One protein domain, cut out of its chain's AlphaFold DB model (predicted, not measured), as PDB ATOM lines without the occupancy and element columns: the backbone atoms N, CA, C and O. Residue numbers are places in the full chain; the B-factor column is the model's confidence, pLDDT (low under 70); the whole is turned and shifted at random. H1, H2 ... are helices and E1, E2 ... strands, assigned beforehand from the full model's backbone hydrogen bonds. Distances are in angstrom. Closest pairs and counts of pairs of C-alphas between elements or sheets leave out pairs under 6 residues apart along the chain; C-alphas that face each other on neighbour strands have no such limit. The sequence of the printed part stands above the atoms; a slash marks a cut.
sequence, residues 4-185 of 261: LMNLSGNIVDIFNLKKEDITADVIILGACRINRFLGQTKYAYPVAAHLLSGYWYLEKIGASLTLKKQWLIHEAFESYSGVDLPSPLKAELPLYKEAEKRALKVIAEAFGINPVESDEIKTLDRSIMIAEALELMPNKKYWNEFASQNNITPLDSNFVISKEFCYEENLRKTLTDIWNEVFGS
ATOM      1  N   LEU A   4      14.002  39.182  24.809       92.25
ATOM      2  CA  LEU A   4      15.350  39.469  25.303       92.25
ATOM      3  C   LEU A   4      15.413  40.872  25.913       92.25
ATOM      4  O   LEU A   4      14.643  41.751  25.538       92.25
ATOM      5  N   MET A   5      16.319  41.068  26.869       94.31
ATOM      6  CA  MET A   5      16.580  42.380  27.461       94.31
ATOM      7  C   MET A   5      17.578  43.157  26.597       94.31
ATOM      8  O   MET A   5      18.622  42.612  26.243       94.31
ATOM      9  N   ASN A   6      17.280  44.421  26.295       92.75
ATOM     10  CA  ASN A   6      18.199  45.323  25.598       92.75
ATOM     11  C   ASN A   6      19.021  46.190  26.580       92.75
ATOM     12  O   ASN A   6      18.849  46.117  27.797       92.75
ATOM     13  N   LEU A   7      19.907  47.039  26.047       91.50
ATOM     14  CA  LEU A   7      20.753  47.950  26.837       91.50
ATOM     15  C   LEU A   7      19.954  48.870  27.776       91.50
ATOM     16  O   LEU A   7      20.414  49.174  28.873       91.50
ATOM     17  N   SER A   8      18.768  49.305  27.354       87.62
ATOM     18  CA  SER A   8      17.898  50.201  28.122       87.62
ATOM     19  C   SER A   8      17.139  49.483  29.249       87.62
ATOM     20  O   SER A   8      16.399  50.126  29.986       87.62
ATOM     21  N   GLY A   9      17.298  48.160  29.386       91.38
ATOM     22  CA  GLY A   9      16.582  47.332  30.361       91.38
ATOM     23  C   GLY A   9      15.188  46.886  29.906       91.38
ATOM     24  O   GLY A   9      14.490  46.205  30.660       91.38
ATOM     25  N   ASN A  10      14.781  47.222  28.678       90.94
ATOM     26  CA  ASN A  10      13.481  46.845  28.131       90.94
ATOM     27  C   ASN A  10      13.496  45.390  27.652       90.94
ATOM     28  O   ASN A  10      14.479  44.927  27.072       90.94
ATOM     29  N   ILE A  11      12.385  44.678  27.865       94.75
ATOM     30  CA  ILE A  11      12.180  43.322  27.347       94.75
ATOM     31  C   ILE A  11      11.479  43.407  25.993       94.75
ATOM     32  O   ILE A  11      10.295  43.730  25.923       94.75
ATOM     33  N   VAL A  12      12.205  43.056  24.939       94.31
ATOM     34  CA  VAL A  12      11.809  43.233  23.542       94.31
ATOM     35  C   VAL A  12      11.573  41.872  22.886       94.31
ATOM     36  O   VAL A  12      12.337  40.933  23.116       94.31
ATOM     37  N   ASP A  13      10.515  41.738  22.079       95.38
ATOM     38  CA  ASP A  13      10.294  40.540  21.254       95.38
ATOM     39  C   ASP A  13      11.011  40.692  19.910       95.38
ATOM     40  O   ASP A  13      10.559  41.425  19.033       95.38
ATOM     41  N   ILE A  14      12.121  39.980  19.733       91.88
ATOM     42  CA  ILE A  14      13.010  40.150  18.575       91.88
ATOM     43  C   ILE A  14      12.304  39.857  17.242       91.88
ATOM     44  O   ILE A  14      12.606  40.479  16.229       91.88
ATOM     45  N   PHE A  15      11.326  38.945  17.220       92.88
ATOM     46  CA  PHE A  15      10.601  38.606  15.985       92.88
ATOM     47  C   PHE A  15       9.434  39.561  15.684       92.88
ATOM     48  O   PHE A  15       8.767  39.414  14.647       92.88
ATOM     49  N   ASN A  16       9.179  40.512  16.585       95.00
ATOM     50  CA  ASN A  16       8.079  41.462  16.525       95.00
ATOM     51  C   ASN A  16       8.447  42.795  17.209       95.00
ATOM     52  O   ASN A  16       7.750  43.224  18.134       95.00
ATOM     53  N   LEU A  17       9.546  43.418  16.759       94.75
ATOM     54  CA  LEU A  17       9.964  44.748  17.213       94.75
ATOM     55  C   LEU A  17       8.871  45.785  16.951       94.75
ATOM     56  O   LEU A  17       8.222  45.765  15.901       94.75
ATOM     57  N   LYS A  18       8.714  46.717  17.884       92.56
ATOM     58  CA  LYS A  18       7.829  47.873  17.755       92.56
ATOM     59  C   LYS A  18       8.624  49.169  17.783       92.56
ATOM     60  O   LYS A  18       9.773  49.188  18.210       92.56
ATOM     61  N   LYS A  19       7.996  50.264  17.351       88.81
ATOM     62  CA  LYS A  19       8.643  51.580  17.262       88.81
ATOM     63  C   LYS A  19       9.205  52.031  18.614       88.81
ATOM     64  O   LYS A  19      10.303  52.568  18.666       88.81
ATOM     65  N   GLU A  20       8.489  51.760  19.703       86.94
ATOM     66  CA  GLU A  20       8.903  52.070  21.075       86.94
ATOM     67  C   GLU A  20      10.105  51.253  21.581       86.94
ATOM     68  O   GLU A  20      10.746  51.656  22.551       86.94
ATOM     69  N   ASP A  21      10.433  50.132  20.932       92.56
ATOM     70  CA  ASP A  21      11.609  49.324  21.272       92.56
ATOM     71  C   ASP A  21      12.898  49.905  20.666       92.56
ATOM     72  O   ASP A  21      13.999  49.525  21.079       92.56
ATOM     73  N   ILE A  22      12.771  50.803  19.678       93.88
ATOM     74  CA  ILE A  22      13.885  51.261  18.853       93.88
ATOM     75  C   ILE A  22      14.602  52.442  19.502       93.88
ATOM     76  O   ILE A  22      14.023  53.503  19.725       93.88
ATOM     77  N   THR A  23      15.901  52.279  19.749       92.94
ATOM     78  CA  THR A  23      16.780  53.367  20.199       92.94
ATOM     79  C   THR A  23      18.127  53.309  19.483       92.94
ATOM     80  O   THR A  23      18.626  52.224  19.169       92.94
ATOM     81  N   ALA A  24      18.731  54.478  19.250       95.25
ATOM     82  CA  ALA A  24      20.061  54.577  18.653       95.25
ATOM     83  C   ALA A  24      21.121  53.880  19.522       95.25
ATOM     84  O   ALA A  24      21.943  53.132  19.003       95.25
ATOM     85  N   ASP A  25      21.048  54.034  20.847       95.88
ATOM     86  CA  ASP A  25      22.019  53.448  21.779       95.88
ATOM     87  C   ASP A  25      22.089  51.917  21.695       95.88
ATOM     88  O   ASP A  25      23.180  51.342  21.744       95.88
ATOM     89  N   VAL A  26      20.938  51.245  21.549       96.94
ATOM     90  CA  VAL A  26      20.887  49.786  21.369       96.94
ATOM     91  C   VAL A  26      21.524  49.390  20.038       96.94
ATOM     92  O   VAL A  26      22.332  48.459  20.009       96.94
ATOM     93  N   ILE A  27      21.210  50.112  18.957       98.19
ATOM     94  CA  ILE A  27      21.748  49.834  17.619       98.19
ATOM     95  C   ILE A  27      23.266  50.019  17.602       98.19
ATOM     96  O   ILE A  27      23.984  49.096  17.219       98.19
ATOM     97  N   ILE A  28      23.753  51.168  18.071       98.50
ATOM     98  CA  ILE A  28      25.175  51.523  18.094       98.50
ATOM     99  C   ILE A  28      25.960  50.518  18.940       98.50
ATOM    100  O   ILE A  28      26.991  50.010  18.494       98.50
ATOM    101  N   LEU A  29      25.481  50.193  20.147       97.81
ATOM    102  CA  LEU A  29      26.183  49.251  21.017       97.81
ATOM    103  C   LEU A  29      26.237  47.845  20.415       97.81
ATOM    104  O   LEU A  29      27.290  47.207  20.465       97.81
ATOM    105  N   GLY A  30      25.120  47.361  19.865       97.69
ATOM    106  CA  GLY A  30      25.061  46.054  19.217       97.69
ATOM    107  C   GLY A  30      26.028  45.969  18.036       97.69
ATOM    108  O   GLY A  30      26.848  45.051  17.991       97.69
ATOM    109  N   ALA A  31      26.041  46.984  17.169       98.56
ATOM    110  CA  ALA A  31      26.936  47.045  16.018       98.56
ATOM    111  C   ALA A  31      28.417  47.033  16.435       98.56
ATOM    112  O   ALA A  31      29.251  46.417  15.773       98.56
ATOM    113  N   CYS A  32      28.766  47.661  17.562       98.50
ATOM    114  CA  CYS A  32      30.139  47.664  18.079       98.50
ATOM    115  C   CYS A  32      30.605  46.306  18.632       98.50
ATOM    116  O   CYS A  32      31.802  46.124  18.846       98.50
ATOM    117  N   ARG A  33      29.691  45.362  18.896       97.56
ATOM    118  CA  ARG A  33      29.994  44.092  19.583       97.56
ATOM    119  C   ARG A  33      29.745  42.852  18.736       97.56
ATOM    120  O   ARG A  33      30.390  41.824  18.957       97.56
ATOM    121  N   ILE A  34      28.824  42.932  17.786       97.75
ATOM    122  CA  ILE A  34      28.544  41.857  16.837       97.75
ATOM    123  C   ILE A  34      29.623  41.885  15.769       97.75
ATOM    124  O   ILE A  34      29.919  42.939  15.218       97.75
ATOM    125  N   ASN A  35      30.239  40.733  15.510       98.06
ATOM    126  CA  ASN A  35      31.319  40.615  14.539       98.06
ATOM    127  C   ASN A  35      30.806  40.076  13.215       98.06
ATOM    128  O   ASN A  35      30.048  39.106  13.200       98.06
ATOM    129  N   ARG A  36      31.332  40.640  12.130       97.88
ATOM    130  CA  ARG A  36      31.110  40.142  10.779       97.88
ATOM    131  C   ARG A  36      31.795  38.807  10.548       97.88
ATOM    132  O   ARG A  36      32.728  38.431  11.267       97.88
ATOM    133  N   PHE A  37      31.346  38.089   9.521       96.69
ATOM    134  CA  PHE A  37      31.931  36.809   9.099       96.69
ATOM    135  C   PHE A  37      32.007  35.786  10.247       96.69
ATOM    136  O   PHE A  37      32.970  35.020  10.347       96.69
ATOM    137  N   LEU A  38      31.016  35.795  11.149       95.75
ATOM    138  CA  LEU A  38      30.971  34.946  12.349       95.75
ATOM    139  C   LEU A  38      32.220  35.082  13.250       95.75
ATOM    140  O   LEU A  38      32.586  34.143  13.962       95.75
ATOM    141  N   GLY A  39      32.918  36.221  13.185       96.75
ATOM    142  CA  GLY A  39      34.158  36.470  13.923       96.75
ATOM    143  C   GLY A  39      35.380  35.690  13.421       96.75
ATOM    144  O   GLY A  39      36.351  35.557  14.161       96.75
ATOM    145  N   GLN A  40      35.357  35.163  12.191       97.25
ATOM    146  CA  GLN A  40      36.449  34.360  11.606       97.25
ATOM    147  C   GLN A  40      37.491  35.188  10.825       97.25
ATOM    148  O   GLN A  40      38.260  34.655  10.024       97.25
ATOM    149  N   THR A  41      37.518  36.499  11.041       98.12
ATOM    150  CA  THR A  41      38.467  37.444  10.442       98.12
ATOM    151  C   THR A  41      39.820  37.442  11.168       98.12
ATOM    152  O   THR A  41      39.952  36.958  12.290       98.12
ATOM    153  N   LYS A  42      40.859  38.031  10.552       97.75
ATOM    154  CA  LYS A  42      42.212  38.189  11.147       97.75
ATOM    155  C   LYS A  42      42.237  38.825  12.551       97.75
ATOM    156  O   LYS A  42      43.207  38.649  13.288       97.75
ATOM    157  N   TYR A  43      41.224  39.611  12.889       97.94
ATOM    158  CA  TYR A  43      40.964  40.211  14.197       97.94
ATOM    159  C   TYR A  43      39.457  40.456  14.321       97.94
ATOM    160  O   TYR A  43      38.760  40.398  13.310       97.94
ATOM    161  N   ALA A  44      38.957  40.723  15.532       98.06
ATOM    162  CA  ALA A  44      37.552  41.074  15.742       98.06
ATOM    163  C   ALA A  44      37.162  42.244  14.828       98.06
ATOM    164  O   ALA A  44      37.773  43.309  14.910       98.06
ATOM    165  N   TYR A  45      36.196  42.014  13.941       98.50
ATOM    166  CA  TYR A  45      35.742  42.982  12.952       98.50
ATOM    167  C   TYR A  45      34.248  43.247  13.158       98.50
ATOM    168  O   TYR A  45      33.419  42.502  12.628       98.50
ATOM    169  N   PRO A  46      33.888  44.241  13.989       98.56
ATOM    170  CA  PRO A  46      32.497  44.493  14.331       98.56
ATOM    171  C   PRO A  46      31.675  45.032  13.157       98.56
ATOM    172  O   PRO A  46      32.216  45.679  12.262       98.56
ATOM    173  N   VAL A  47      30.356  44.857  13.198       98.69
ATOM    174  CA  VAL A  47      29.404  45.460  12.245       98.69
ATOM    175  C   VAL A  47      29.560  46.986  12.203       98.69
ATOM    176  O   VAL A  47      29.475  47.593  11.144       98.69
ATOM    177  N   ALA A  48      29.908  47.624  13.322       98.75
ATOM    178  CA  ALA A  48      30.220  49.051  13.352       98.75
ATOM    179  C   ALA A  48      31.388  49.420  12.423       98.75
ATOM    180  O   ALA A  48      31.341  50.476  11.804       98.75
ATOM    181  N   ALA A  49      32.410  48.568  12.280       98.75
ATOM    182  CA  ALA A  49      33.509  48.830  11.353       98.75
ATOM    183  C   ALA A  49      32.996  48.906   9.904       98.75
ATOM    184  O   ALA A  49      33.295  49.859   9.192       98.75
ATOM    185  N   HIS A  50      32.133  47.968   9.525       98.62
ATOM    186  CA  HIS A  50      31.455  47.957   8.232       98.62
ATOM    187  C   HIS A  50      30.586  49.202   7.998       98.62
ATOM    188  O   HIS A  50      30.706  49.865   6.963       98.62
ATOM    189  N   LEU A  51      29.773  49.590   8.989       98.81
ATOM    190  CA  LEU A  51      28.961  50.807   8.911       98.81
ATOM    191  C   LEU A  51      29.834  52.059   8.718       98.81
ATOM    192  O   LEU A  51      29.508  52.912   7.893       98.81
ATOM    193  N   LEU A  52      30.972  52.158   9.407       98.81
ATOM    194  CA  LEU A  52      31.904  53.275   9.238       98.81
ATOM    195  C   LEU A  52      32.573  53.279   7.857       98.81
ATOM    196  O   LEU A  52      32.661  54.337   7.233       98.81
ATOM    197  N   SER A  53      32.982  52.111   7.348       98.56
ATOM    198  CA  SER A  53      33.553  51.961   6.004       98.56
ATOM    199  C   SER A  53      32.634  52.525   4.925       98.56
ATOM    200  O   SER A  53      33.067  53.339   4.105       98.56
ATOM    201  N   GLY A  54      31.364  52.115   4.928       98.56
ATOM    202  CA  GLY A  54      30.421  52.579   3.916       98.56
ATOM    203  C   GLY A  54      29.978  54.016   4.117       98.56
ATOM    204  O   GLY A  54      29.853  54.734   3.129       98.56
ATOM    205  N   TYR A  55      29.867  54.489   5.361       98.62
ATOM    206  CA  TYR A  55      29.592  55.898   5.624       98.62
ATOM    207  C   TYR A  55      30.693  56.793   5.046       98.62
ATOM    208  O   TYR A  55      30.405  57.706   4.279       98.62
ATOM    209  N   TRP A  56      31.968  56.498   5.316       98.56
ATOM    210  CA  TRP A  56      33.076  57.290   4.773       98.56
ATOM    211  C   TRP A  56      33.199  57.200   3.253       98.56
ATOM    212  O   TRP A  56      33.644  58.156   2.614       98.56
ATOM    213  N   TYR A  57      32.800  56.080   2.651       98.62
ATOM    214  CA  TYR A  57      32.683  55.998   1.200       98.62
ATOM    215  C   TYR A  57      31.589  56.934   0.672       98.62
ATOM    216  O   TYR A  57      31.854  57.710  -0.248       98.62
ATOM    217  N   LEU A  58      30.398  56.906   1.279       98.12
ATOM    218  CA  LEU A  58      29.275  57.779   0.933       98.12
ATOM    219  C   LEU A  58      29.631  59.263   1.110       98.12
ATOM    220  O   LEU A  58      29.316  60.066   0.234       98.12
ATOM    221  N   GLU A  59      30.357  59.620   2.173       96.75
ATOM    222  CA  GLU A  59      30.927  60.962   2.358       96.75
ATOM    223  C   GLU A  59      31.861  61.345   1.210       96.75
ATOM    224  O   GLU A  59      31.695  62.394   0.588       96.75
ATOM    225  N   LYS A  60      32.827  60.478   0.879       97.25
ATOM    226  CA  LYS A  60      33.835  60.761  -0.153       97.25
ATOM    227  C   LYS A  60      33.209  61.053  -1.516       97.25
ATOM    228  O   LYS A  60      33.753  61.864  -2.265       97.25
ATOM    229  N   ILE A  61      32.116  60.377  -1.857       95.31
ATOM    230  CA  ILE A  61      31.431  60.566  -3.142       95.31
ATOM    231  C   ILE A  61      30.352  61.656  -3.100       95.31
ATOM    232  O   ILE A  61      29.720  61.901  -4.124       95.31
ATOM    233  N   GLY A  62      30.129  62.300  -1.949       91.12
ATOM    234  CA  GLY A  62      29.089  63.316  -1.785       91.12
ATOM    235  C   GLY A  62      27.671  62.755  -1.921       91.12
ATOM    236  O   GLY A  62      26.815  63.396  -2.527       91.12
ATOM    237  N   ALA A  63      27.426  61.544  -1.414       90.88
ATOM    238  CA  ALA A  63      26.109  60.914  -1.470       90.88
ATOM    239  C   ALA A  63      25.059  61.706  -0.671       90.88
ATOM    240  O   ALA A  63      25.388  62.443   0.262       90.88
ATOM    241  N   SER A  64      23.780  61.517  -1.007       87.62
ATOM    242  CA  SER A  64      22.680  62.173  -0.295       87.62
ATOM    243  C   SER A  64      22.582  61.717   1.162       87.62
ATOM    244  O   SER A  64      22.959  60.594   1.514       87.62
ATOM    245  N   LEU A  65      22.003  62.568   2.014       86.00
ATOM    246  CA  LEU A  65      21.731  62.211   3.405       86.00
ATOM    247  C   LEU A  65      20.819  60.983   3.510       86.00
ATOM    248  O   LEU A  65      21.039  60.135   4.369       86.00
ATOM    249  N   THR A  66      19.848  60.837   2.605       88.31
ATOM    250  CA  THR A  66      18.979  59.654   2.540       88.31
ATOM    251  C   THR A  66      19.787  58.364   2.404       88.31
ATOM    252  O   THR A  66      19.532  57.418   3.145       88.31
ATOM    253  N   LEU A  67      20.800  58.324   1.526       92.19
ATOM    254  CA  LEU A  67      21.667  57.148   1.383       92.19
ATOM    255  C   LEU A  67      22.497  56.907   2.651       92.19
ATOM    256  O   LEU A  67      22.615  55.769   3.094       92.19
ATOM    257  N   LYS A  68      23.019  57.962   3.287       96.00
ATOM    258  CA  LYS A  68      23.755  57.845   4.560       96.00
ATOM    259  C   LYS A  68      22.865  57.297   5.682       96.00
ATOM    260  O   LYS A  68      23.280  56.393   6.403       96.00
ATOM    261  N   LYS A  69      21.625  57.785   5.796       95.19
ATOM    262  CA  LYS A  69      20.623  57.296   6.758       95.19
ATOM    263  C   LYS A  69      20.282  55.825   6.507       95.19
ATOM    264  O   LYS A  69      20.341  55.031   7.440       95.19
ATOM    265  N   GLN A  70      19.981  55.455   5.257       96.75
ATOM    266  CA  GLN A  70      19.719  54.062   4.868       96.75
ATOM    267  C   GLN A  70      20.905  53.154   5.210       96.75
ATOM    268  O   GLN A  70      20.721  52.098   5.811       96.75
ATOM    269  N   TRP A  71      22.124  53.594   4.895       98.38
ATOM    270  CA  TRP A  71      23.346  52.864   5.212       98.38
ATOM    271  C   TRP A  71      23.509  52.615   6.712       98.38
ATOM    272  O   TRP A  71      23.801  51.500   7.122       98.38
ATOM    273  N   LEU A  72      23.291  53.609   7.571       98.12
ATOM    274  CA  LEU A  72      23.501  53.425   9.011       98.12
ATOM    275  C   LEU A  72      22.500  52.461   9.668       98.12
ATOM    276  O   LEU A  72      22.806  51.915  10.728       98.12
ATOM    277  N   ILE A  73      21.330  52.232   9.058       97.69
ATOM    278  CA  ILE A  73      20.293  51.359   9.630       97.69
ATOM    279  C   ILE A  73      20.179  49.976   8.980       97.69
ATOM    280  O   ILE A  73      19.449  49.146   9.521       97.69
ATOM    281  N   HIS A  74      20.835  49.707   7.846       97.31
ATOM    282  CA  HIS A  74      20.550  48.493   7.063       97.31
ATOM    283  C   HIS A  74      20.845  47.182   7.821       97.31
ATOM    284  O   HIS A  74      20.083  46.228   7.700       97.31
ATOM    285  N   GLU A  75      21.848  47.184   8.707       96.31
ATOM    286  CA  GLU A  75      22.202  46.049   9.583       96.31
ATOM    287  C   GLU A  75      21.631  46.210  11.012       96.31
ATOM    288  O   GLU A  75      21.965  45.461  11.929       96.31
ATOM    289  N   ALA A  76      20.769  47.202  11.272       97.50
ATOM    290  CA  ALA A  76      20.361  47.548  12.640       97.50
ATOM    291  C   ALA A  76      19.598  46.424  13.363       97.50
ATOM    292  O   ALA A  76      19.589  46.378  14.595       97.50
ATOM    293  N   PHE A  77      18.968  45.506  12.621       96.94
ATOM    294  CA  PHE A  77      18.309  44.332  13.197       96.94
ATOM    295  C   PHE A  77      19.290  43.400  13.926       96.94
ATOM    296  O   PHE A  77      18.917  42.750  14.909       96.94
ATOM    297  N   GLU A  78      20.547  43.355  13.496       96.12
ATOM    298  CA  GLU A  78      21.583  42.515  14.095       96.12
ATOM    299  C   GLU A  78      21.817  42.898  15.551       96.12
ATOM    300  O   GLU A  78      21.861  42.033  16.422       96.12
ATOM    301  N   SER A  79      21.807  44.196  15.858       96.62
ATOM    302  CA  SER A  79      21.941  44.718  17.222       96.62
ATOM    303  C   SER A  79      20.849  44.249  18.188       96.62
ATOM    304  O   SER A  79      21.082  44.216  19.397       96.62
ATOM    305  N   TYR A  80      19.674  43.863  17.680       95.75
ATOM    306  CA  TYR A  80      18.583  43.296  18.480       95.75
ATOM    307  C   TYR A  80      18.628  41.765  18.519       95.75
ATOM    308  O   TYR A  80      18.383  41.159  19.561       95.75
ATOM    309  N   SER A  81      18.929  41.133  17.387       94.00
ATOM    310  CA  SER A  81      18.961  39.671  17.249       94.00
ATOM    311  C   SER A  81      20.234  39.024  17.802       94.00
ATOM    312  O   SER A  81      20.218  37.839  18.140       94.00
ATOM    313  N   GLY A  82      21.307  39.802  17.953       92.44
ATOM    314  CA  GLY A  82      22.584  39.399  18.535       92.44
ATOM    315  C   GLY A  82      23.541  38.711  17.563       92.44
ATOM    316  O   GLY A  82      24.533  38.139  18.019       92.44
ATOM    317  N   VAL A  83      23.262  38.717  16.255       93.50
ATOM    318  CA  VAL A  83      24.078  38.004  15.265       93.50
ATOM    319  C   VAL A  83      24.048  38.669  13.887       93.50
ATOM    320  O   VAL A  83      22.974  38.927  13.351       93.50
ATOM    321  N   ASP A  84      25.239  38.863  13.311       96.56
ATOM    322  CA  ASP A  84      25.430  38.988  11.861       96.56
ATOM    323  C   ASP A  84      25.307  37.591  11.265       96.56
ATOM    324  O   ASP A  84      26.132  36.710  11.540       96.56
ATOM    325  N   LEU A  85      24.223  37.351  10.528       94.44
ATOM    326  CA  LEU A  85      23.901  36.032   9.997       94.44
ATOM    327  C   LEU A  85      24.256  35.966   8.505       94.44
ATOM    328  O   LEU A  85      23.490  36.479   7.681       94.44
ATOM    329  N   PRO A  86      25.328  35.242   8.115       92.25
ATOM    330  CA  PRO A  86      25.742  35.154   6.725       92.25
ATOM    331  C   PRO A  86      24.629  34.637   5.816       92.25
ATOM    332  O   PRO A  86      23.903  33.699   6.160       92.25
ATOM    333  N   SER A  87      24.568  35.192   4.606       91.31
ATOM    334  CA  SER A  87      23.532  34.893   3.607       91.31
ATOM    335  C   SER A  87      23.225  33.394   3.414       91.31
ATOM    336  O   SER A  87      22.040  33.051   3.401       91.31
ATOM    337  N   PRO A  88      24.214  32.473   3.320       92.12
ATOM    338  CA  PRO A  88      23.922  31.043   3.184       92.12
ATOM    339  C   PRO A  88      23.161  30.447   4.375       92.12
ATOM    340  O   PRO A  88      22.286  29.616   4.175       92.12
ATOM    341  N   LEU A  89      23.450  30.885   5.605       93.12
ATOM    342  CA  LEU A  89      22.724  30.427   6.797       93.12
ATOM    343  C   LEU A  89      21.349  31.090   6.900       93.12
ATOM    344  O   LEU A  89      20.368  30.434   7.243       93.12
ATOM    345  N   LYS A  90      21.262  32.381   6.560       92.94
ATOM    346  CA  LYS A  90      20.002  33.136   6.543       92.94
ATOM    347  C   LYS A  90      18.986  32.527   5.565       92.94
ATOM    348  O   LYS A  90      17.792  32.525   5.857       92.94
ATOM    349  N   ALA A  91      19.443  31.952   4.449       92.62
ATOM    350  CA  ALA A  91      18.593  31.255   3.477       92.62
ATOM    351  C   ALA A  91      17.865  30.027   4.061       92.62
ATOM    352  O   ALA A  91      16.735  29.748   3.664       92.62
ATOM    353  N   GLU A  92      18.463  29.357   5.047       96.50
ATOM    354  CA  GLU A  92      17.883  28.194   5.732       96.50
ATOM    355  C   GLU A  92      16.926  28.588   6.878       96.50
ATOM    356  O   GLU A  92      16.298  27.733   7.503       96.50
ATOM    357  N   LEU A  93      16.790  29.889   7.175       94.88
ATOM    358  CA  LEU A  93      16.049  30.418   8.324       94.88
ATOM    359  C   LEU A  93      14.965  31.426   7.891       94.88
ATOM    360  O   LEU A  93      15.056  32.620   8.195       94.88
ATOM    361  N   PRO A  94      13.879  30.975   7.229       92.69
ATOM    362  CA  PRO A  94      12.867  31.866   6.658       92.69
ATOM    363  C   PRO A  94      12.177  32.752   7.703       92.69
ATOM    364  O   PRO A  94      11.920  33.924   7.447       92.69
ATOM    365  N   LEU A  95      11.925  32.236   8.912       92.31
ATOM    366  CA  LEU A  95      11.318  33.028   9.990       92.31
ATOM    367  C   LEU A  95      12.210  34.192  10.443       92.31
ATOM    368  O   LEU A  95      11.687  35.249  10.793       92.31
ATOM    369  N   TYR A  96      13.532  34.001  10.426       93.94
ATOM    370  CA  TYR A  96      14.501  35.043  10.761       93.94
ATOM    371  C   TYR A  96      14.516  36.123   9.682       93.94
ATOM    372  O   TYR A  96      14.370  37.301   9.987       93.94
ATOM    373  N   LYS A  97      14.583  35.709   8.412       93.75
ATOM    374  CA  LYS A  97      14.554  36.617   7.259       93.75
ATOM    375  C   LYS A  97      13.296  37.492   7.235       93.75
ATOM    376  O   LYS A  97      13.372  38.696   7.007       93.75
ATOM    377  N   GLU A  98      12.131  36.906   7.504       94.38
ATOM    378  CA  GLU A  98      10.882  37.670   7.562       94.38
ATOM    379  C   GLU A  98      10.819  38.600   8.783       94.38
ATOM    380  O   GLU A  98      10.218  39.672   8.704       94.38
ATOM    381  N   ALA A  99      11.418  38.213   9.914       94.81
ATOM    382  CA  ALA A  99      11.514  39.079  11.086       94.81
ATOM    383  C   ALA A  99      12.434  40.274  10.847       94.81
ATOM    384  O   ALA A  99      12.020  41.394  11.126       94.81
ATOM    385  N   GLU A 100      13.607  40.051  10.261       96.25
ATOM    386  CA  GLU A 100      14.541  41.101   9.858       96.25
ATOM    387  C   GLU A 100      13.867  42.122   8.939       96.25
ATOM    388  O   GLU A 100      13.873  43.316   9.223       96.25
ATOM    389  N   LYS A 101      13.171  41.657   7.895       95.31
ATOM    390  CA  LYS A 101      12.448  42.539   6.970       95.31
ATOM    391  C   LYS A 101      11.395  43.405   7.671       95.31
ATOM    392  O   LYS A 101      11.253  44.584   7.349       95.31
ATOM    393  N   ARG A 102      10.630  42.837   8.613       96.06
ATOM    394  CA  ARG A 102       9.645  43.603   9.401       96.06
ATOM    395  C   ARG A 102      10.327  44.582  10.354       96.06
ATOM    396  O   ARG A 102       9.895  45.726  10.442       96.06
ATOM    397  N   ALA A 103      11.382  44.142  11.031       96.69
ATOM    398  CA  ALA A 103      12.154  44.948  11.964       96.69
ATOM    399  C   ALA A 103      12.795  46.159  11.277       96.69
ATOM    400  O   ALA A 103      12.632  47.271  11.763       96.69
ATOM    401  N   LEU A 104      13.445  45.973  10.125       97.38
ATOM    402  CA  LEU A 104      14.063  47.067   9.370       97.38
ATOM    403  C   LEU A 104      13.037  48.105   8.908       97.38
ATOM    404  O   LEU A 104      13.325  49.296   8.935       97.38
ATOM    405  N   LYS A 105      11.809  47.685   8.573       95.88
ATOM    406  CA  LYS A 105      10.714  48.624   8.299       95.88
ATOM    407  C   LYS A 105      10.358  49.460   9.536       95.88
ATOM    408  O   LYS A 105      10.256  50.675   9.432       95.88
ATOM    409  N   VAL A 106      10.209  48.824  10.698       95.25
ATOM    410  CA  VAL A 106       9.910  49.516  11.966       95.25
ATOM    411  C   VAL A 106      11.048  50.459  12.376       95.25
ATOM    412  O   VAL A 106      10.791  51.568  12.836       95.25
ATOM    413  N   ILE A 107      12.303  50.049  12.180       96.00
ATOM    414  CA  ILE A 107      13.490  50.870  12.449       96.00
ATOM    415  C   ILE A 107      13.522  52.082  11.511       96.00
ATOM    416  O   ILE A 107      13.685  53.204  11.978       96.00
ATOM    417  N   ALA A 108      13.301  51.887  10.211       92.19
ATOM    418  CA  ALA A 108      13.225  52.987   9.253       92.19
ATOM    419  C   ALA A 108      12.117  53.990   9.617       92.19
ATOM    420  O   ALA A 108      12.361  55.193   9.628       92.19
ATOM    421  N   GLU A 109      10.932  53.513  10.012       86.06
ATOM    422  CA  GLU A 109       9.837  54.359  10.512       86.06
ATOM    423  C   GLU A 109      10.186  55.092  11.825       86.06
ATOM    424  O   GLU A 109       9.683  56.192  12.074       86.06
ATOM    425  N   ALA A 110      11.029  54.506  12.681       88.06
ATOM    426  CA  ALA A 110      11.525  55.142  13.903       88.06
ATOM    427  C   ALA A 110      12.490  56.300  13.618       88.06
ATOM    428  O   ALA A 110      12.496  57.271  14.373       88.06
ATOM    429  N   PHE A 111      13.242  56.223  12.518       87.38
ATOM    430  CA  PHE A 111      14.238  57.222  12.116       87.38
ATOM    431  C   PHE A 111      13.823  58.082  10.907       87.38
ATOM    432  O   PHE A 111      14.649  58.818  10.376       87.38
ATOM    433  N   GLY A 112      12.558  58.009  10.470       84.94
ATOM    434  CA  GLY A 112      12.030  58.840   9.379       84.94
ATOM    435  C   GLY A 112      12.617  58.526   7.997       84.94
ATOM    436  O   GLY A 112      12.772  59.422   7.178       84.94
ATOM    437  N   ILE A 113      12.977  57.269   7.728       86.19
ATOM    438  CA  ILE A 113      13.653  56.856   6.489       86.19
ATOM    439  C   ILE A 113      12.653  56.206   5.527       86.19
ATOM    440  O   ILE A 113      11.990  55.225   5.870       86.19
ATOM    441  N   ASN A 114      12.584  56.708   4.292       80.81
ATOM    442  CA  ASN A 114      11.799  56.107   3.213       80.81
ATOM    443  C   ASN A 114      12.474  56.350   1.844       80.81
ATOM    444  O   ASN A 114      12.735  57.506   1.517       80.81
ATOM    445  N   PRO A 115      12.733  55.316   1.014       82.50
ATOM    446  CA  PRO A 115      12.532  53.883   1.267       82.50
ATOM    447  C   PRO A 115      13.497  53.322   2.323       82.50
ATOM    448  O   PRO A 115      14.515  53.941   2.611       82.50
ATOM    449  N   VAL A 116      13.185  52.142   2.883       85.00
ATOM    450  CA  VAL A 116      14.011  51.461   3.910       85.00
ATOM    451  C   VAL A 116      15.433  51.205   3.410       85.00
ATOM    452  O   VAL A 116      16.397  51.456   4.121       85.00
ATOM    453  N   GLU A 117      15.553  50.713   2.178       90.81
ATOM    454  CA  GLU A 117      16.824  50.382   1.541       90.81
ATOM    455  C   GLU A 117      16.688  50.555   0.023       90.81
ATOM    456  O   GLU A 117      15.684  50.139  -0.568       90.81
ATOM    457  N   SER A 118      17.692  51.170  -0.600       92.88
ATOM    458  CA  SER A 118      17.804  51.343  -2.051       92.88
ATOM    459  C   SER A 118      18.719  50.287  -2.685       92.88
ATOM    460  O   SER A 118      19.465  49.581  -2.002       92.88
ATOM    461  N   ASP A 119      18.682  50.160  -4.012       94.94
ATOM    462  CA  ASP A 119      19.562  49.218  -4.714       94.94
ATOM    463  C   ASP A 119      21.029  49.684  -4.706       94.94
ATOM    464  O   ASP A 119      21.949  48.859  -4.746       94.94
ATOM    465  N   GLU A 120      21.266  50.988  -4.567       95.81
ATOM    466  CA  GLU A 120      22.577  51.586  -4.326       95.81
ATOM    467  C   GLU A 120      23.185  51.091  -3.010       95.81
ATOM    468  O   GLU A 120      24.355  50.709  -2.987       95.81
ATOM    469  N   ILE A 121      22.387  51.021  -1.938       98.00
ATOM    470  CA  ILE A 121      22.833  50.527  -0.627       98.00
ATOM    471  C   ILE A 121      23.152  49.035  -0.673       98.00
ATOM    472  O   ILE A 121      24.234  48.637  -0.247       98.00
ATOM    473  N   LYS A 122      22.301  48.219  -1.307       96.56
ATOM    474  CA  LYS A 122      22.596  46.788  -1.520       96.56
ATOM    475  C   LYS A 122      23.869  46.566  -2.334       96.56
ATOM    476  O   LYS A 122      24.605  45.602  -2.121       96.56
ATOM    477  N   THR A 123      24.107  47.423  -3.324       97.75
ATOM    478  CA  THR A 123      25.313  47.357  -4.156       97.75
ATOM    479  C   THR A 123      26.548  47.737  -3.345       97.75
ATOM    480  O   THR A 123      27.574  47.058  -3.446       97.75
ATOM    481  N   LEU A 124      26.448  48.782  -2.522       98.25
ATOM    482  CA  LEU A 124      27.508  49.218  -1.622       98.25
ATOM    483  C   LEU A 124      27.866  48.143  -0.588       98.25
ATOM    484  O   LEU A 124      29.046  47.809  -0.482       98.25
ATOM    485  N   ASP A 125      26.879  47.556   0.093       98.25
ATOM    486  CA  ASP A 125      27.094  46.506   1.099       98.25
ATOM    487  C   ASP A 125      27.894  45.336   0.512       98.25
ATOM    488  O   ASP A 125      28.978  44.994   0.990       98.25
ATOM    489  N   ARG A 126      27.457  44.813  -0.641       97.94
ATOM    490  CA  ARG A 126      28.176  43.740  -1.345       97.94
ATOM    491  C   ARG A 126      29.597  44.148  -1.732       97.94
ATOM    492  O   ARG A 126      30.510  43.329  -1.637       97.94
ATOM    493  N   SER A 127      29.796  45.386  -2.177       98.44
ATOM    494  CA  SER A 127      31.110  45.888  -2.604       98.44
ATOM    495  C   SER A 127      32.084  46.005  -1.427       98.44
ATOM    496  O   SER A 127      33.260  45.650  -1.552       98.44
ATOM    497  N   ILE A 128      31.591  46.445  -0.270       98.25
ATOM    498  CA  ILE A 128      32.358  46.524   0.976       98.25
ATOM    499  C   ILE A 128      32.635  45.130   1.527       98.25
ATOM    500  O   ILE A 128      33.784  44.835   1.838       98.25
ATOM    501  N   MET A 129      31.638  44.241   1.561       97.94
ATOM    502  CA  MET A 129      31.798  42.857   2.017       97.94
ATOM    503  C   MET A 129      32.943  42.149   1.278       97.94
ATOM    504  O   MET A 129      33.746  41.455   1.901       97.94
ATOM    505  N   ILE A 130      33.065  42.330  -0.046       98.44
ATOM    506  CA  ILE A 130      34.186  41.751  -0.801       98.44
ATOM    507  C   ILE A 130      35.517  42.409  -0.422       98.44
ATOM    508  O   ILE A 130      36.500  41.689  -0.246       98.44
ATOM    509  N   ALA A 131      35.573  43.735  -0.273       98.62
ATOM    510  CA  ALA A 131      36.796  44.428   0.139       98.62
ATOM    511  C   ALA A 131      37.275  43.958   1.527       98.62
ATOM    512  O   ALA A 131      38.431  43.562   1.689       98.62
ATOM    513  N   GLU A 132      36.364  43.897   2.500       98.56
ATOM    514  CA  GLU A 132      36.599  43.349   3.837       98.56
ATOM    515  C   GLU A 132      37.101  41.909   3.760       98.56
ATOM    516  O   GLU A 132      38.117  41.563   4.356       98.56
ATOM    517  N   ALA A 133      36.430  41.056   2.986       98.38
ATOM    518  CA  ALA A 133      36.793  39.655   2.889       98.38
ATOM    519  C   ALA A 133      38.173  39.440   2.246       98.38
ATOM    520  O   ALA A 133      38.953  38.608   2.717       98.38
ATOM    521  N   LEU A 134      38.514  40.202   1.203       98.50
ATOM    522  CA  LEU A 134      39.831  40.150   0.567       98.50
ATOM    523  C   LEU A 134      40.954  40.581   1.518       98.50
ATOM    524  O   LEU A 134      42.072  40.058   1.419       98.50
ATOM    525  N   GLU A 135      40.670  41.484   2.453       98.38
ATOM    526  CA  GLU A 135      41.641  41.936   3.445       98.38
ATOM    527  C   GLU A 135      41.692  41.062   4.699       98.38
ATOM    528  O   GLU A 135      42.776  40.847   5.253       98.38
ATOM    529  N   LEU A 136      40.568  40.495   5.129       98.38
ATOM    530  CA  LEU A 136      40.421  39.913   6.464       98.38
ATOM    531  C   LEU A 136      40.252  38.394   6.480       98.38
ATOM    532  O   LEU A 136      40.518  37.788   7.519       98.38
ATOM    533  N   MET A 137      39.867  37.768   5.368       98.19
ATOM    534  CA  MET A 137      39.663  36.318   5.279       98.19
ATOM    535  C   MET A 137      40.873  35.610   4.638       98.19
ATOM    536  O   MET A 137      41.601  36.197   3.833       98.19
ATOM    537  N   PRO A 138      41.122  34.326   4.963       97.19
ATOM    538  CA  PRO A 138      42.341  33.633   4.536       97.19
ATOM    539  C   PRO A 138      42.372  33.261   3.043       97.19
ATOM    540  O   PRO A 138      43.447  33.197   2.449       97.19
ATOM    541  N   ASN A 139      41.219  33.007   2.415       97.75
ATOM    542  CA  ASN A 139      41.149  32.526   1.032       97.75
ATOM    543  C   ASN A 139      40.768  33.646   0.050       97.75
ATOM    544  O   ASN A 139      39.628  33.734  -0.404       97.75
ATOM    545  N   LYS A 140      41.741  34.488  -0.318       97.31
ATOM    546  CA  LYS A 140      41.527  35.585  -1.281       97.31
ATOM    547  C   LYS A 140      41.074  35.098  -2.662       97.31
ATOM    548  O   LYS A 140      40.311  35.785  -3.332       97.31
ATOM    549  N   LYS A 141      41.530  33.915  -3.098       98.19
ATOM    550  CA  LYS A 141      41.150  33.338  -4.397       98.19
ATOM    551  C   LYS A 141      39.640  33.100  -4.467       98.19
ATOM    552  O   LYS A 141      39.016  33.545  -5.422       98.19
ATOM    553  N   TYR A 142      39.071  32.483  -3.431       97.94
ATOM    554  CA  TYR A 142      37.628  32.263  -3.331       97.94
ATOM    555  C   TYR A 142      36.838  33.575  -3.433       97.94
ATOM    556  O   TYR A 142      35.900  33.662  -4.215       97.94
ATOM    557  N   TRP A 143      37.239  34.613  -2.694       97.88
ATOM    558  CA  TRP A 143      36.521  35.892  -2.696       97.88
ATOM    559  C   TRP A 143      36.631  36.650  -4.025       97.88
ATOM    560  O   TRP A 143      35.642  37.227  -4.470       97.88
ATOM    561  N   ASN A 144      37.777  36.578  -4.710       98.12
ATOM    562  CA  ASN A 144      37.923  37.112  -6.070       98.12
ATOM    563  C   ASN A 144      37.032  36.372  -7.085       98.12
ATOM    564  O   ASN A 144      36.405  37.002  -7.939       98.12
ATOM    565  N   GLU A 145      36.959  35.041  -6.997       98.31
ATOM    566  CA  GLU A 145      36.083  34.225  -7.847       98.31
ATOM    567  C   GLU A 145      34.608  34.526  -7.567       98.31
ATOM    568  O   GLU A 145      33.844  34.755  -8.504       98.31
ATOM    569  N   PHE A 146      34.221  34.607  -6.291       97.56
ATOM    570  CA  PHE A 146      32.867  34.957  -5.870       97.56
ATOM    571  C   PHE A 146      32.459  36.337  -6.393       97.56
ATOM    572  O   PHE A 146      31.383  36.467  -6.978       97.56
ATOM    573  N   ALA A 147      33.313  37.353  -6.236       97.88
ATOM    574  CA  ALA A 147      33.060  38.701  -6.743       97.88
ATOM    575  C   ALA A 147      32.852  38.702  -8.265       97.88
ATOM    576  O   ALA A 147      31.868  39.252  -8.756       97.88
ATOM    577  N   SER A 148      33.723  37.997  -8.995       97.62
ATOM    578  CA  SER A 148      33.662  37.888 -10.458       97.62
ATOM    579  C   SER A 148      32.386  37.188 -10.938       97.62
ATOM    580  O   SER A 148      31.708  37.684 -11.832       97.62
ATOM    581  N   GLN A 149      32.015  36.062 -10.321       97.94
ATOM    582  CA  GLN A 149      30.803  35.302 -10.665       97.94
ATOM    583  C   GLN A 149      29.514  36.088 -10.406       97.94
ATOM    584  O   GLN A 149      28.499  35.854 -11.056       97.94
ATOM    585  N   ASN A 150      29.560  37.016  -9.452       96.88
ATOM    586  CA  ASN A 150      28.412  37.786  -8.999       96.88
ATOM    587  C   ASN A 150      28.403  39.241  -9.505       96.88
ATOM    588  O   ASN A 150      27.544  40.013  -9.069       96.88
ATOM    589  N   ASN A 151      29.334  39.601 -10.400       97.31
ATOM    590  CA  ASN A 151      29.536  40.949 -10.943       97.31
ATOM    591  C   ASN A 151      29.638  42.035  -9.854       97.31
ATOM    592  O   ASN A 151      29.002  43.083  -9.951       97.31
ATOM    593  N   ILE A 152      30.405  41.766  -8.796       97.88
ATOM    594  CA  ILE A 152      30.649  42.708  -7.699       97.88
ATOM    595  C   ILE A 152      32.029  43.334  -7.887       97.88
ATOM    596  O   ILE A 152      33.028  42.619  -7.969       97.88
ATOM    597  N   THR A 153      32.090  44.662  -7.880       97.69
ATOM    598  CA  THR A 153      33.356  45.397  -7.835       97.69
ATOM    599  C   THR A 153      33.662  45.756  -6.381       97.69
ATOM    600  O   THR A 153      32.883  46.498  -5.789       97.69
ATOM    601  N   PRO A 154      34.753  45.253  -5.776       97.62
ATOM    602  CA  PRO A 154      35.097  45.623  -4.410       97.62
ATOM    603  C   PRO A 154      35.455  47.105  -4.304       97.62
ATOM    604  O   PRO A 154      36.015  47.688  -5.237       97.62
ATOM    605  N   LEU A 155      35.189  47.696  -3.139       96.50
ATOM    606  CA  LEU A 155      35.774  48.992  -2.807       96.50
ATOM    607  C   LEU A 155      37.295  48.896  -2.631       96.50
ATOM    608  O   LEU A 155      37.866  47.823  -2.430       96.50
ATOM    609  N   ASP A 156      37.945  50.058  -2.684       95.25
ATOM    610  CA  ASP A 156      39.352  50.202  -2.324       95.25
ATOM    611  C   ASP A 156      39.583  49.727  -0.876       95.25
ATOM    612  O   ASP A 156      38.836  50.090   0.037       95.25
ATOM    613  N   SER A 157      40.654  48.958  -0.660       94.38
ATOM    614  CA  SER A 157      41.094  48.477   0.655       94.38
ATOM    615  C   SER A 157      41.286  49.589   1.691       94.38
ATOM    616  O   SER A 157      41.203  49.320   2.884       94.38
ATOM    617  N   ASN A 158      41.494  50.838   1.263       96.06
ATOM    618  CA  ASN A 158      41.583  52.005   2.144       96.06
ATOM    619  C   ASN A 158      40.290  52.281   2.932       96.06
ATOM    620  O   ASN A 158      40.328  53.021   3.911       96.06
ATOM    621  N   PHE A 159      39.159  51.699   2.522       97.50
ATOM    622  CA  PHE A 159      37.919  51.751   3.290       97.50
ATOM    623  C   PHE A 159      37.798  50.636   4.326       97.50
ATOM    624  O   PHE A 159      36.914  50.720   5.169       97.50
ATOM    625  N   VAL A 160      38.659  49.615   4.324       98.25
ATOM    626  CA  VAL A 160      38.618  48.549   5.335       98.25
ATOM    627  C   VAL A 160      39.227  49.070   6.638       98.25
ATOM    628  O   VAL A 160      40.423  49.350   6.710       98.25
ATOM    629  N   ILE A 161      38.398  49.195   7.678       98.31
ATOM    630  CA  ILE A 161      38.811  49.688   9.004       98.31
ATOM    631  C   ILE A 161      39.971  48.866   9.569       98.31
ATOM    632  O   ILE A 161      39.952  47.641   9.498       98.31
ATOM    633  N   SER A 162      40.975  49.520  10.159       97.94
ATOM    634  CA  SER A 162      42.119  48.824  10.751       97.94
ATOM    635  C   SER A 162      41.788  48.176  12.099       97.94
ATOM    636  O   SER A 162      40.842  48.552  12.798       97.94
ATOM    637  N   LYS A 163      42.638  47.236  12.523       98.12
ATOM    638  CA  LYS A 163      42.526  46.566  13.825       98.12
ATOM    639  C   LYS A 163      42.509  47.552  14.991       98.12
ATOM    640  O   LYS A 163      41.736  47.379  15.927       98.12
ATOM    641  N   GLU A 164      43.358  48.571  14.941       97.88
ATOM    642  CA  GLU A 164      43.511  49.576  15.996       97.88
ATOM    643  C   GLU A 164      42.257  50.446  16.130       97.88
ATOM    644  O   GLU A 164      41.939  50.920  17.218       97.88
ATOM    645  N   PHE A 165      41.517  50.635  15.039       97.94
ATOM    646  CA  PHE A 165      40.277  51.397  15.065       97.94
ATOM    647  C   PHE A 165      39.079  50.550  15.527       97.94
ATOM    648  O   PHE A 165      38.105  51.096  16.029       97.94
ATOM    649  N   CYS A 166      39.169  49.217  15.454       98.25
ATOM    650  CA  CYS A 166      38.094  48.299  15.851       98.25
ATOM    651  C   CYS A 166      37.901  48.136  17.375       98.25
ATOM    652  O   CYS A 166      37.089  47.316  17.801       98.25
ATOM    653  N   TYR A 167      38.620  48.881  18.222       97.62
ATOM    654  CA  TYR A 167      38.330  48.897  19.660       97.62
ATOM    655  C   TYR A 167      36.976  49.567  19.940       97.62
ATOM    656  O   TYR A 167      36.670  50.609  19.361       97.62
ATOM    657  N   GLU A 168      36.185  48.996  20.862       97.31
ATOM    658  CA  GLU A 168      34.812  49.450  21.160       97.31
ATOM    659  C   GLU A 168      34.744  50.951  21.479       97.31
ATOM    660  O   GLU A 168      33.820  51.613  21.028       97.31
ATOM    661  N   GLU A 169      35.721  51.510  22.200       97.38
ATOM    662  CA  GLU A 169      35.759  52.947  22.513       97.38
ATOM    663  C   GLU A 169      35.826  53.818  21.249       97.38
ATOM    664  O   GLU A 169      35.053  54.767  21.113       97.38
ATOM    665  N   ASN A 170      36.694  53.452  20.299       98.25
ATOM    666  CA  ASN A 170      36.856  54.163  19.032       98.25
ATOM    667  C   ASN A 170      35.592  54.033  18.179       98.25
ATOM    668  O   ASN A 170      35.019  55.039  17.762       98.25
ATOM    669  N   LEU A 171      35.118  52.798  17.985       98.56
ATOM    670  CA  LEU A 171      33.919  52.511  17.198       98.56
ATOM    671  C   LEU A 171      32.693  53.220  17.768       98.56
ATOM    672  O   LEU A 171      31.986  53.908  17.039       98.56
ATOM    673  N   ARG A 172      32.460  53.091  19.077       98.19
ATOM    674  CA  ARG A 172      31.280  53.649  19.732       98.19
ATOM    675  C   ARG A 172      31.298  55.164  19.695       98.19
ATOM    676  O   ARG A 172      30.265  55.749  19.384       98.19
ATOM    677  N   LYS A 173      32.441  55.798  19.976       98.31
ATOM    678  CA  LYS A 173      32.557  57.255  19.886       98.31
ATOM    679  C   LYS A 173      32.259  57.724  18.462       98.31
ATOM    680  O   LYS A 173      31.364  58.538  18.267       98.31
ATOM    681  N   THR A 174      32.967  57.182  17.474       98.69
ATOM    682  CA  THR A 174      32.853  57.632  16.082       98.69
ATOM    683  C   THR A 174      31.477  57.354  15.490       98.69
ATOM    684  O   THR A 174      30.909  58.239  14.856       98.69
ATOM    685  N   LEU A 175      30.907  56.170  15.724       98.56
ATOM    686  CA  LEU A 175      29.574  55.839  15.229       98.56
ATOM    687  C   LEU A 175      28.492  56.686  15.911       98.56
ATOM    688  O   LEU A 175      27.547  57.077  15.243       98.56
ATOM    689  N   THR A 176      28.640  57.022  17.199       98.06
ATOM    690  CA  THR A 176      27.711  57.938  17.892       98.06
ATOM    691  C   THR A 176      27.785  59.352  17.322       98.06
ATOM    692  O   THR A 176      26.746  59.958  17.079       98.06
ATOM    693  N   ASP A 177      28.993  59.870  17.082       96.94
ATOM    694  CA  ASP A 177      29.184  61.199  16.494       96.94
ATOM    695  C   ASP A 177      28.532  61.272  15.102       96.94
ATOM    696  O   ASP A 177      27.735  62.172  14.846       96.94
ATOM    697  N   ILE A 178      28.782  60.271  14.250       97.75
ATOM    698  CA  ILE A 178      28.165  60.150  12.920       97.75
ATOM    699  C   ILE A 178      26.647  59.995  13.016       97.75
ATOM    700  O   ILE A 178      25.914  60.624  12.261       97.75
ATOM    701  N   TRP A 179      26.150  59.175  13.944       96.50
ATOM    702  CA  TRP A 179      24.711  58.993  14.118       96.50
ATOM    703  C   TRP A 179      24.031  60.314  14.479       96.50
ATOM    704  O   TRP A 179      23.003  60.657  13.903       96.50
ATOM    705  N   ASN A 180      24.616  61.077  15.401       91.62
ATOM    706  CA  ASN A 180      24.103  62.387  15.790       91.62
ATOM    707  C   ASN A 180      24.214  63.416  14.662       91.62
ATOM    708  O   ASN A 180      23.352  64.273  14.552       91.62
ATOM    709  N   GLU A 181      25.239  63.346  13.818       90.19
ATOM    710  CA  GLU A 181      25.338  64.197  12.629       90.19
ATOM    711  C   GLU A 181      24.224  63.869  11.623       90.19
ATOM    712  O   GLU A 181      23.478  64.750  11.203       90.19
ATOM    713  N   VAL A 182      24.065  62.588  11.289       91.69
ATOM    714  CA  VAL A 182      23.169  62.113  10.224       91.69
ATOM    715  C   VAL A 182      21.694  62.140  10.625       91.69
ATOM    716  O   VAL A 182      20.827  62.386   9.786       91.69
ATOM    717  N   PHE A 183      21.389  61.859  11.892       87.19
ATOM    718  CA  PHE A 183      20.022  61.809  12.420       87.19
ATOM    719  C   PHE A 183      19.673  62.983  13.335       87.19
ATOM    720  O   PHE A 183      18.513  63.131  13.712       87.19
ATOM    721  N   GLY A 184      20.655  63.799  13.720       72.88
ATOM    722  CA  GLY A 184      20.446  64.982  14.552       72.88
ATOM    723  C   GLY A 184      20.247  66.270  13.763       72.88
ATOM    724  O   GLY A 184      19.952  67.287  14.396       72.88
ATOM    725  N   SER A 185      20.333  66.251  12.423       58.84
ATOM    726  CA  SER A 185      19.694  67.284  11.607       58.84
ATOM    727  C   SER A 185      18.181  67.164  11.787       58.84
ATOM    728  O   SER A 185      17.471  66.450  11.085       58.84
TER     729      SER A 185
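This is residues 4 to 185 of the 261 residues of an uncharacterized protein of Aliarcobacter butzleri (UniProt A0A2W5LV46). A compact cluster of crossed helices is built round a hairpin of two, H3 and H4, with H10 crossing one side of that hairpin next to H1, and H8 crossing H3 on the opposite side. H9 folds back along H8 at one end of the longest axis, a small loop with the strand E1 lies at the other end, and H7 reaches H4 with residues 104 to 108. The printed part has 182 residues, with one named strand followed by ten named helices, E1 and then H1 to H10, and its class is mostly helix. It is compact, with a radius of gyration of the C-alphas of 15.7 A, and rounded, spanning 45 by 38 by 30 A.

The longest helix by residues is H8, residues 119 to 136, 25.4 A from its first C-alpha at (19.562, 49.218, -4.714) to its last. H9 follows as residues 140 to 149, 14.3 A long. Before H8 come H7, residues 94 to 110 and 24.4 A long, H6, residues 87 to 91, and H5, residues 78 to 81. H4 is residues 65 to 73, 12.6 A long, and H3 is residues 47 to 60, 20.2 A long, beginning with C-alpha 47 at (29.404, 45.460, 12.245). H2 is residues 36 to 39, H1 is residues 24 to 33, 14.5 A long, and E1 is residues 11 to 13. H10, residues 168 to 184, is 22.2 A long and ends with C-alpha 184 at (20.446, 64.982, 14.552).

H8 and H9 form a helical hairpin, touching at a shallow tilt of 23 degrees, with the C-alphas of Leu 134 and Lys 140 closest at 5.2 A. With residues 124 to 128 alone H8 touches H3 at a steep tilt of 62 degrees, the closest C-alphas being those of Gly 54 and Ile 128, 7.0 A apart. H3 and H4 are the hubs, touching 4 helices each, and they form a helical hairpin at a shallow tilt of 11 degrees, opposite ways, with C-alphas 51 and 72 closest at 6.1 A. H4 and H8 only just touch, with 3 pairs of C-alphas within 8 A, the closest those of Trp 71 and Ile 121 at 6.3 A. H10 touches H3, Ala 48 to Leu 171 at 6.4 A between C-alphas, at a steep tilt of 49 degrees. It also touches H4, Lys 69 to Val 182 at 6.5 A, and H1, Cys 32 to Glu 168 at 5.9 A. H1 touches H3, Ala 31 to Ala 48 at 4.7 A, at a steep tilt of 69.8 degrees, only just short of about perpendicular. H5 touches H1, Gly 30 to Ser 79 at 3.9 A. H7 touches H4 through Ile 73 and Ala 108, 7.3 A apart, while H6 and H7 only just touch, only at the corner, with 3 pairs of C-alphas within 8 A, the closest those of Lys 90 and Lys 97 at 6.5 A. H2 is near H8 and close but not clearly touching H3, with C-alphas 36 and 47 closest at 5.8 A. E1 pairs with no named strand, but residues 4 to 5 pair antiparallel with its residues 11 to 12. In H1, H3, H4 and H6 to H10 every O i to N i+4 pair is within hydrogen-bond range; H2 and H5 are too short for such a pair.

The two C-alphas farthest apart, those of Gly 9 and Ser 148, are 45.2 A apart. The printed part has no cut. The one long link joins H9 to H10, residues 150 to 167. The mean pLDDT of the printed part is 95.1, and residue 185 alone is under 70.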